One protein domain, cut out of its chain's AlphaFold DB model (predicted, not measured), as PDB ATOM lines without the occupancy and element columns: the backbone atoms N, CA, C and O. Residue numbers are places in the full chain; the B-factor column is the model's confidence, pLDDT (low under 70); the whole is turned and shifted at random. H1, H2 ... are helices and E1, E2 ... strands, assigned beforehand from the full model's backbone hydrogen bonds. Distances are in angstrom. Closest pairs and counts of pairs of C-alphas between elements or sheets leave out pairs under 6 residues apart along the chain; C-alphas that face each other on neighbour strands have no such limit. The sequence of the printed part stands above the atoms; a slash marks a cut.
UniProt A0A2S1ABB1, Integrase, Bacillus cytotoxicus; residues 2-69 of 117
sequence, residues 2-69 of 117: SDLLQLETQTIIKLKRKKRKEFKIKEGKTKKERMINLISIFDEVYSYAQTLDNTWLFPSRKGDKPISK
ATOM      1  N   SER A   2     224.222 151.050 118.132       59.62
ATOM      2  CA  SER A   2     223.711 152.011 119.149       59.62
ATOM      3  C   SER A   2     224.444 151.891 120.478       59.62
ATOM      4  O   SER A   2     224.765 152.881 121.117       59.62
ATOM      5  N   ASP A   3     224.693 150.644 120.846       71.19
ATOM      6  CA  ASP A   3     225.125 150.227 122.171       71.19
ATOM      7  C   ASP A   3     226.609 150.568 122.407       71.19
ATOM      8  O   ASP A   3     227.024 150.771 123.537       71.19
ATOM      9  N   LEU A   4     227.399 150.718 121.332       72.25
ATOM     10  CA  LEU A   4     228.782 151.215 121.395       72.25
ATOM     11  C   LEU A   4     228.841 152.711 121.720       72.25
ATOM     12  O   LEU A   4     229.748 153.159 122.413       72.25
ATOM     13  N   LEU A   5     227.879 153.483 121.214       75.06
ATOM     14  CA  LEU A   5     227.812 154.928 121.449       75.06
ATOM     15  C   LEU A   5     227.305 155.249 122.859       75.06
ATOM     16  O   LEU A   5     227.536 156.341 123.356       75.06
ATOM     17  N   GLN A   6     226.652 154.283 123.507       78.25
ATOM     18  CA  GLN A   6     226.169 154.359 124.886       78.25
ATOM     19  C   GLN A   6     227.231 153.917 125.906       78.25
ATOM     20  O   GLN A   6     226.902 153.598 127.043       78.25
ATOM     21  N   LEU A   7     228.509 153.853 125.521       81.81
ATOM     22  CA  LEU A   7     229.565 153.473 126.450       81.81
ATOM     23  C   LEU A   7     229.823 154.589 127.468       81.81
ATOM     24  O   LEU A   7     230.042 155.744 127.102       81.81
ATOM     25  N   GLU A   8     229.833 154.227 128.747       86.88
ATOM     26  CA  GLU A   8     230.113 155.162 129.836       86.88
ATOM     27  C   GLU A   8     231.614 155.316 130.094       86.88
ATOM     28  O   GLU A   8     232.360 154.329 130.134       86.88
ATOM     29  N   THR A   9     232.040 156.542 130.397       84.62
ATOM     30  CA  THR A   9     233.425 156.888 130.760       84.62
ATOM     31  C   THR A   9     233.908 156.074 131.964       84.62
ATOM     32  O   THR A   9     235.031 155.560 131.984       84.62
ATOM     33  N   GLN A  10     233.023 155.833 132.939       85.31
ATOM     34  CA  GLN A  10     233.327 154.993 134.101       85.31
ATOM     35  C   GLN A  10     233.731 153.563 133.722       85.31
ATOM     36  O   GLN A  10     234.507 152.941 134.447       85.31
ATOM     37  N   THR A  11     233.228 153.026 132.608       85.38
ATOM     38  CA  THR A  11     233.588 151.676 132.150       85.38
ATOM     39  C   THR A  11     235.069 151.617 131.789       85.38
ATOM     40  O   THR A  11     235.773 150.706 132.228       85.38
ATOM     41  N   ILE A  12     235.567 152.634 131.084       86.50
ATOM     42  CA  ILE A  12     236.983 152.766 130.723       86.50
ATOM     43  C   ILE A  12     237.851 152.952 131.973       86.50
ATOM     44  O   ILE A  12     238.868 152.275 132.140       86.50
ATOM     45  N   ILE A  13     237.410 153.788 132.915       85.81
ATOM     46  CA  ILE A  13     238.134 154.022 134.172       85.81
ATOM     47  C   ILE A  13     238.222 152.733 135.007       85.81
ATOM     48  O   ILE A  13     239.295 152.386 135.508       85.81
ATOM     49  N   LYS A  14     237.127 151.968 135.111       87.38
ATOM     50  CA  LYS A  14     237.096 150.666 135.805       87.38
ATOM     51  C   LYS A  14     238.028 149.649 135.138       87.38
ATOM     52  O   LYS A  14     238.663 148.855 135.834       87.38
ATOM     53  N   LEU A  15     238.156 149.685 133.810       86.62
ATOM     54  CA  LEU A  15     239.056 148.807 133.057       86.62
ATOM     55  C   LEU A  15     240.538 149.080 133.347       86.62
ATOM     56  O   LEU A  15     241.337 148.146 133.259       86.62
ATOM     57  N   LYS A  16     240.934 150.286 133.787       86.25
ATOM     58  CA  LYS A  16     242.335 150.574 134.161       86.25
ATOM     59  C   LYS A  16     242.850 149.647 135.261       86.25
ATOM     60  O   LYS A  16     243.971 149.162 135.163       86.25
ATOM     61  N   ARG A  17     242.009 149.331 136.249       84.62
ATOM     62  CA  ARG A  17     242.361 148.448 137.375       84.62
ATOM     63  C   ARG A  17     242.329 146.956 137.020       84.62
ATOM     64  O   ARG A  17     242.778 146.134 137.810       84.62
ATOM     65  N   LYS A  18     241.791 146.584 135.853       85.81
ATOM     66  CA  LYS A  18     241.691 145.184 135.417       85.81
ATOM     67  C   LYS A  18     242.913 144.757 134.607       85.81
ATOM     68  O   LYS A  18     243.426 145.522 133.791       85.81
ATOM     69  N   LYS A  19     243.327 143.497 134.784       80.31
ATOM     70  CA  LYS A  19     244.414 142.867 134.010       80.31
ATOM     71  C   LYS A  19     244.038 142.680 132.533       80.31
ATOM     72  O   LYS A  19     244.894 142.774 131.667       80.31
ATOM     73  N   ARG A  20     242.749 142.459 132.246       79.19
ATOM     74  CA  ARG A  20     242.201 142.399 130.884       79.19
ATOM     75  C   ARG A  20     241.435 143.678 130.554       79.19
ATOM     76  O   ARG A  20     240.553 144.075 131.319       79.19
ATOM     77  N   LYS A  21     241.762 144.303 129.418       82.50
ATOM     78  CA  LYS A  21     241.107 145.517 128.892       82.50
ATOM     79  C   LYS A  21     239.974 145.156 127.934       82.50
ATOM     80  O   LYS A  21     239.910 145.642 126.811       82.50
ATOM     81  N   GLU A  22     239.110 144.251 128.371       81.75
ATOM     82  CA  GLU A  22     237.994 143.757 127.573       81.75
ATOM     83  C   GLU A  22     236.673 143.933 128.312       81.75
ATOM     84  O   GLU A  22     236.609 143.856 129.543       81.75
ATOM     85  N   PHE A  23     235.609 144.184 127.560       82.75
ATOM     86  CA  PHE A  23     234.268 144.329 128.111       82.75
ATOM     87  C   PHE A  23     233.224 143.751 127.164       82.75
ATOM     88  O   PHE A  23     233.424 143.667 125.952       82.75
ATOM     89  N   LYS A  24     232.101 143.318 127.738       82.31
ATOM     90  CA  LYS A  24     230.974 142.785 126.981       82.31
ATOM     91  C   LYS A  24     229.991 143.904 126.663       82.31
ATOM     92  O   LYS A  24     229.627 144.672 127.550       82.31
ATOM     93  N   ILE A  25     229.533 143.949 125.419       80.06
ATOM     94  CA  ILE A  25     228.414 144.782 124.977       80.06
ATOM     95  C   ILE A  25     227.316 143.856 124.475       80.06
ATOM     96  O   ILE A  25     227.579 142.933 123.704       80.06
ATOM     97  N   LYS A  26     226.077 144.122 124.881       71.88
ATOM     98  CA  LYS A  26     224.898 143.436 124.357       71.88
ATOM     99  C   LYS A  26     224.285 144.288 123.255       71.88
ATOM    100  O   LYS A  26     223.900 145.425 123.503       71.88
ATOM    101  N   GLU A  27     224.206 143.762 122.037       68.44
ATOM    102  CA  GLU A  27     223.563 144.486 120.941       68.44
ATOM    103  C   GLU A  27     222.038 144.405 121.075       68.44
ATOM    104  O   GLU A  27     221.458 143.318 121.003       68.44
ATOM    105  N   GLY A  28     221.363 145.549 121.227       59.62
ATOM    106  CA  GLY A  28     219.914 145.577 121.460       59.62
ATOM    107  C   GLY A  28     219.063 144.949 120.345       59.62
ATOM    108  O   GLY A  28     217.980 144.441 120.619       59.62
ATOM    109  N   LYS A  29     219.547 144.933 119.091       60.03
ATOM    110  CA  LYS A  29     218.798 144.383 117.940       60.03
ATOM    111  C   LYS A  29     218.925 142.869 117.781       60.03
ATOM    112  O   LYS A  29     217.953 142.209 117.444       60.03
ATOM    113  N   THR A  30     220.120 142.327 117.979       63.09
ATOM    114  CA  THR A  30     220.415 140.906 117.741       63.09
ATOM    115  C   THR A  30     220.426 140.098 119.037       63.09
ATOM    116  O   THR A  30     220.532 138.877 118.979       63.09
ATOM    117  N   LYS A  31     220.337 140.759 120.206       68.19
ATOM    118  CA  LYS A  31     220.521 140.195 121.558       68.19
ATOM    119  C   LYS A  31     221.854 139.458 121.760       68.19
ATOM    120  O   LYS A  31     222.071 138.899 122.833       68.19
ATOM    121  N   LYS A  32     222.746 139.477 120.766       70.62
ATOM    122  CA  LYS A  32     224.050 138.822 120.811       70.62
ATOM    123  C   LYS A  32     224.996 139.650 121.675       70.62
ATOM    124  O   LYS A  32     225.075 140.873 121.544       70.62
ATOM    125  N   GLU A  33     225.696 138.967 122.573       77.38
ATOM    126  CA  GLU A  33     226.795 139.551 123.333       77.38
ATOM    127  C   GLU A  33     228.054 139.550 122.470       77.38
ATOM    128  O   GLU A  33     228.390 138.542 121.848       77.38
ATOM    129  N   ARG A  34     228.763 140.676 122.446       73.44
ATOM    130  CA  ARG A  34     230.085 140.782 121.827       73.44
ATOM    131  C   ARG A  34     231.108 141.222 122.858       73.44
ATOM    132  O   ARG A  34     230.820 142.076 123.696       73.44
ATOM    133  N   MET A  35     232.304 140.657 122.772       76.94
ATOM    134  CA  MET A  35     233.442 141.087 123.573       76.94
ATOM    135  C   MET A  35     234.252 142.104 122.773       76.94
ATOM    136  O   MET A  35     234.640 141.834 121.638       76.94
ATOM    137  N   ILE A  36     234.478 143.277 123.353       79.12
ATOM    138  CA  ILE A  36     235.343 144.309 122.791       79.12
ATOM    139  C   ILE A  36     236.661 144.269 123.547       79.12
ATOM    140  O   ILE A  36     236.670 144.352 124.773       79.12
ATOM    141  N   ASN A  37     237.760 144.150 122.807       77.31
ATOM    142  CA  ASN A  37     239.115 144.195 123.336       77.31
ATOM    143  C   ASN A  37     239.730 145.560 123.004       77.31
ATOM    144  O   ASN A  37     239.794 145.939 121.836       77.31
ATOM    145  N   LEU A  38     240.147 146.293 124.036       74.38
ATOM    146  CA  LEU A  38     240.759 147.615 123.920       74.38
ATOM    147  C   LEU A  38     242.265 147.597 124.178       74.38
ATOM    148  O   LEU A  38     242.844 148.668 124.243       74.38
ATOM    149  N   ILE A  39     242.914 146.439 124.348       76.25
ATOM    150  CA  ILE A  39     244.314 146.347 124.805       76.25
ATOM    151  C   ILE A  39     245.247 147.271 124.010       76.25
ATOM    152  O   ILE A  39     246.045 147.972 124.618       76.25
ATOM    153  N   SER A  40     245.114 147.314 122.683       71.50
ATOM    154  CA  SER A  40     245.992 148.099 121.807       71.50
ATOM    155  C   SER A  40     245.726 149.607 121.810       71.50
ATOM    156  O   SER A  40     246.605 150.359 121.424       71.50
ATOM    157  N   ILE A  41     244.527 150.042 122.204       74.62
ATOM    158  CA  ILE A  41     244.097 151.455 122.172       74.62
ATOM    159  C   ILE A  41     243.701 151.973 123.560       74.62
ATOM    160  O   ILE A  41     243.106 153.040 123.693       74.62
ATOM    161  N   PHE A  42     243.958 151.188 124.609       80.19
ATOM    162  CA  PHE A  42     243.415 151.456 125.935       80.19
ATOM    163  C   PHE A  42     243.949 152.769 126.490       80.19
ATOM    164  O   PHE A  42     243.170 153.532 127.051       80.19
ATOM    165  N   ASP A  43     245.243 153.030 126.318       76.62
ATOM    166  CA  ASP A  43     245.887 154.221 126.866       76.62
ATOM    167  C   ASP A  43     245.351 155.494 126.204       76.62
ATOM    168  O   ASP A  43     244.951 156.415 126.910       76.62
ATOM    169  N   GLU A  44     245.204 155.504 124.877       77.81
ATOM    170  CA  GLU A  44     244.596 156.618 124.136       77.81
ATOM    171  C   GLU A  44     243.152 156.882 124.586       77.81
ATOM    172  O   GLU A  44     242.777 158.013 124.911       77.81
ATOM    173  N   VAL A  45     242.338 155.823 124.662       78.44
ATOM    174  CA  VAL A  45     240.930 155.919 125.075       78.44
ATOM    175  C   VAL A  45     240.811 156.337 126.541       78.44
ATOM    176  O   VAL A  45     239.909 157.097 126.893       78.44
ATOM    177  N   TYR A  46     241.706 155.861 127.406       85.44
ATOM    178  CA  TYR A  46     241.737 156.221 128.817       85.44
ATOM    179  C   TYR A  46     242.145 157.683 129.011       85.44
ATOM    180  O   TYR A  46     241.454 158.399 129.733       85.44
ATOM    181  N   SER A  47     243.200 158.146 128.339       82.81
ATOM    182  CA  SER A  47     243.614 159.552 128.363       82.81
ATOM    183  C   SER A  47     242.485 160.464 127.898       82.81
ATOM    184  O   SER A  47     242.155 161.426 128.588       82.81
ATOM    185  N   TYR A  48     241.817 160.120 126.794       83.50
ATOM    186  CA  TYR A  48     240.640 160.851 126.331       83.50
ATOM    187  C   TYR A  48     239.514 160.853 127.380       83.50
ATOM    188  O   TYR A  48     239.010 161.916 127.739       83.50
ATOM    189  N   ALA A  49     239.179 159.693 127.949       84.62
ATOM    190  CA  ALA A  49     238.158 159.560 128.988       84.62
ATOM    191  C   ALA A  49     238.436 160.423 130.233       84.62
ATOM    192  O   ALA A  49     237.494 160.908 130.850       84.62
ATOM    193  N   GLN A  50     239.702 160.634 130.602       83.44
ATOM    194  CA  GLN A  50     240.070 161.485 131.740       83.44
ATOM    195  C   GLN A  50     239.870 162.979 131.478       83.44
ATOM    196  O   GLN A  50     239.655 163.731 132.422       83.44
ATOM    197  N   THR A  51     239.960 163.410 130.219       82.88
ATOM    198  CA  THR A  51     239.726 164.815 129.844       82.88
ATOM    199  C   THR A  51     238.243 165.178 129.796       82.88
ATOM    200  O   THR A  51     237.900 166.358 129.761       82.88
ATOM    201  N   LEU A  52     237.364 164.175 129.782       81.88
ATOM    202  CA  LEU A  52     235.924 164.365 129.716       81.88
ATOM    203  C   LEU A  52     235.322 164.420 131.118       81.88
ATOM    204  O   LEU A  52     235.351 163.434 131.852       81.88
ATOM    205  N   ASP A  53     234.654 165.526 131.430       81.62
ATOM    206  CA  ASP A  53     233.737 165.609 132.568       81.62
ATOM    207  C   ASP A  53     232.312 165.240 132.117       81.62
ATOM    208  O   ASP A  53     231.405 166.069 132.040       81.62
ATOM    209  N   ASN A  54     232.135 163.999 131.648       83.38
ATOM    210  CA  ASN A  54     230.838 163.513 131.174       83.38
ATOM    211  C   ASN A  54     230.634 162.021 131.465       83.38
ATOM    212  O   ASN A  54     231.569 161.215 131.426       83.38
ATOM    213  N   THR A  55     229.374 161.642 131.688       86.12
ATOM    214  CA  THR A  55     228.931 160.252 131.854       86.12
ATOM    215  C   THR A  55     229.246 159.403 130.623       86.12
ATOM    216  O   THR A  55     229.674 158.253 130.757       86.12
ATOM    217  N   TRP A  56     229.061 159.960 129.425       85.12
ATOM    218  CA  TRP A  56     229.233 159.245 128.160       85.12
ATOM    219  C   TRP A  56     230.634 159.450 127.590       85.12
ATOM    220  O   TRP A  56     231.104 160.581 127.493       85.12
ATOM    221  N   LEU A  57     231.253 158.369 127.105       83.31
ATOM    222  CA  LEU A  57     232.552 158.434 126.427       83.31
ATOM    223  C   LEU A  57     232.466 159.226 125.113       83.31
ATOM    224  O   LEU A  57     233.405 159.904 124.708       83.31
ATOM    225  N   PHE A  58     231.313 159.160 124.447       83.81
ATOM    226  CA  PHE A  58     231.023 159.922 123.238       83.81
ATOM    227  C   PHE A  58     229.832 160.850 123.492       83.81
ATOM    228  O   PHE A  58     228.706 160.515 123.113       83.81
ATOM    229  N   PRO A  59     230.036 161.999 124.156       84.06
ATOM    230  CA  PRO A  59     228.943 162.901 124.484       84.06
ATOM    231  C   PRO A  59     228.418 163.623 123.237       84.06
ATOM    232  O   PRO A  59     229.155 163.956 122.303       84.06
ATOM    233  N   SER A  60     227.111 163.873 123.205       84.75
ATOM    234  CA  SER A  60     226.493 164.735 122.202       84.75
ATOM    235  C   SER A  60     226.755 166.203 122.533       84.75
ATOM    236  O   SER A  60     226.644 166.624 123.676       84.75
ATOM    237  N   ARG A  61     226.991 167.034 121.513       79.31
ATOM    238  CA  ARG A  61     227.118 168.495 121.693       79.31
ATOM    239  C   ARG A  61     225.800 169.187 122.065       79.31
ATOM    240  O   ARG A  61     225.810 170.358 122.411       79.31
ATOM    241  N   LYS A  62     224.662 168.500 121.912       75.06
ATOM    242  CA  LYS A  62     223.312 169.067 122.088       75.06
ATOM    243  C   LYS A  62     222.644 168.683 123.424       75.06
ATOM    244  O   LYS A  62     221.434 168.840 123.536       75.06
ATOM    245  N   GLY A  63     223.388 168.146 124.398       73.12
ATOM    246  CA  GLY A  63     222.888 167.850 125.753       73.12
ATOM    247  C   GLY A  63     223.551 166.631 126.407       73.12
ATOM    248  O   GLY A  63     224.458 166.040 125.829       73.12
ATOM    249  N   ASP A  64     223.030 166.196 127.559       79.00
ATOM    250  CA  ASP A  64     223.591 165.123 128.416       79.00
ATOM    251  C   ASP A  64     223.322 163.691 127.920       79.00
ATOM    252  O   ASP A  64     223.090 162.746 128.680       79.00
ATOM    253  N   LYS A  65     223.302 163.518 126.601       84.06
ATOM    254  CA  LYS A  65     223.019 162.246 125.934       84.06
ATOM    255  C   LYS A  65     224.236 161.800 125.133       84.06
ATOM    256  O   LYS A  65     225.007 162.647 124.676       84.06
ATOM    257  N   PRO A  66     224.390 160.491 124.884       84.00
ATOM    258  CA  PRO A  66     225.440 160.027 124.000       84.00
ATOM    259  C   PRO A  66     225.186 160.527 122.575       84.00
ATOM    260  O   PRO A  66     224.049 160.814 122.173       84.00
ATOM    261  N   ILE A  67     226.255 160.625 121.790       82.56
ATOM    262  CA  ILE A  67     226.176 160.990 120.382       82.56
ATOM    263  C   ILE A  67     225.225 160.038 119.647       82.56
ATOM    264  O   ILE A  67     225.243 158.815 119.801       82.56
ATOM    265  N   SER A  68     224.355 160.613 118.824       80.56
ATOM    266  CA  SER A  68     223.451 159.819 117.998       80.56
ATOM    267  C   SER A  68     224.214 159.103 116.879       80.56
ATOM    268  O   SER A  68     225.251 159.568 116.408       80.56
ATOM    269  N   LYS A  69     223.658 157.992 116.389       77.38
ATOM    270  CA  LYS A  69     224.287 157.147 115.355       77.38
ATOM    271  C   LYS A  69     224.721 157.922 114.118       77.38
ATOM    272  O   LYS A  69     225.844 157.766 113.668       77.38
TER     273      LYS A  69
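Overview. This is residues 2 to 69 of the 117 residues of the protein "Integrase" of Bacillus cytotoxicus (UniProt A0A2S1ABB1). A twisted two-stranded hairpin, E1 and E2, makes one side of a flat domain, and the helices H2 and H3 pack on each other on the other side. The short H1 lies near E1, and a long stretch with no named element, residues 52 to 69, follows H3 and folds back, its end near residue 2. The printed part has 68 residues, with three named helices and two named strands in the order H1, H2, E1, E2, H3; the sheet, E1 - E2, is antiparallel. The class is mixed, helices and strands, with under half of the residues in named elements. The whole is compact, with a radius of gyration of the C-alphas of 12.3 A, and spans 35 by 33 by 16 A.

Along the chain. Find C-alpha 22 at (237.994, 143.757, 127.573), where E1, residues 22 to 26, begins its 13.5 A. E2, residues 33 to 37, runs 13.2 A. Look next at H2, residues 9 to 16, 11.4 A, and H3, residues 42 to 51, 14.4 A, which ends at C-alpha 51 at (239.726, 164.815, 129.844). H1, residues 2 to 5, begins at (223.711, 152.011, 119.149) and is 5.5 A long.

Arrangement. In the hairpin of E1 and E2, at 153 degrees, N 25 and O 34 are 2.9 A apart and N 36 and O 23 are 2.8 A apart, within hydrogen-bond range. The closest C-alphas of H1 and E1, those of Asp 3 and Ile 25, are 7.0 A apart. The closest of H2 and E1, those of Leu 15 and Glu 22, are 7.5 A apart. H2 and H3 touch, opposite ways at a steep tilt of 44 degrees; their closest C-alphas, those of Thr 9 and Ala 49, are 5.7 A apart. H1 is apart from H3, and E1 is apart from H3. Every O i to N i+4 pair of H2 and H3 is within hydrogen-bond range; H1 is too short for such a pair.

Size, cuts and confidence. The two C-alphas farthest apart, those of Lys 19 and Lys 62, are 35.7 A apart, while those of Ser 2 and Lys 69 are 6.4 A apart. The printed part has no cut, and no link is long. Confidence is under 70 at residue 2 and residues 27 to 31.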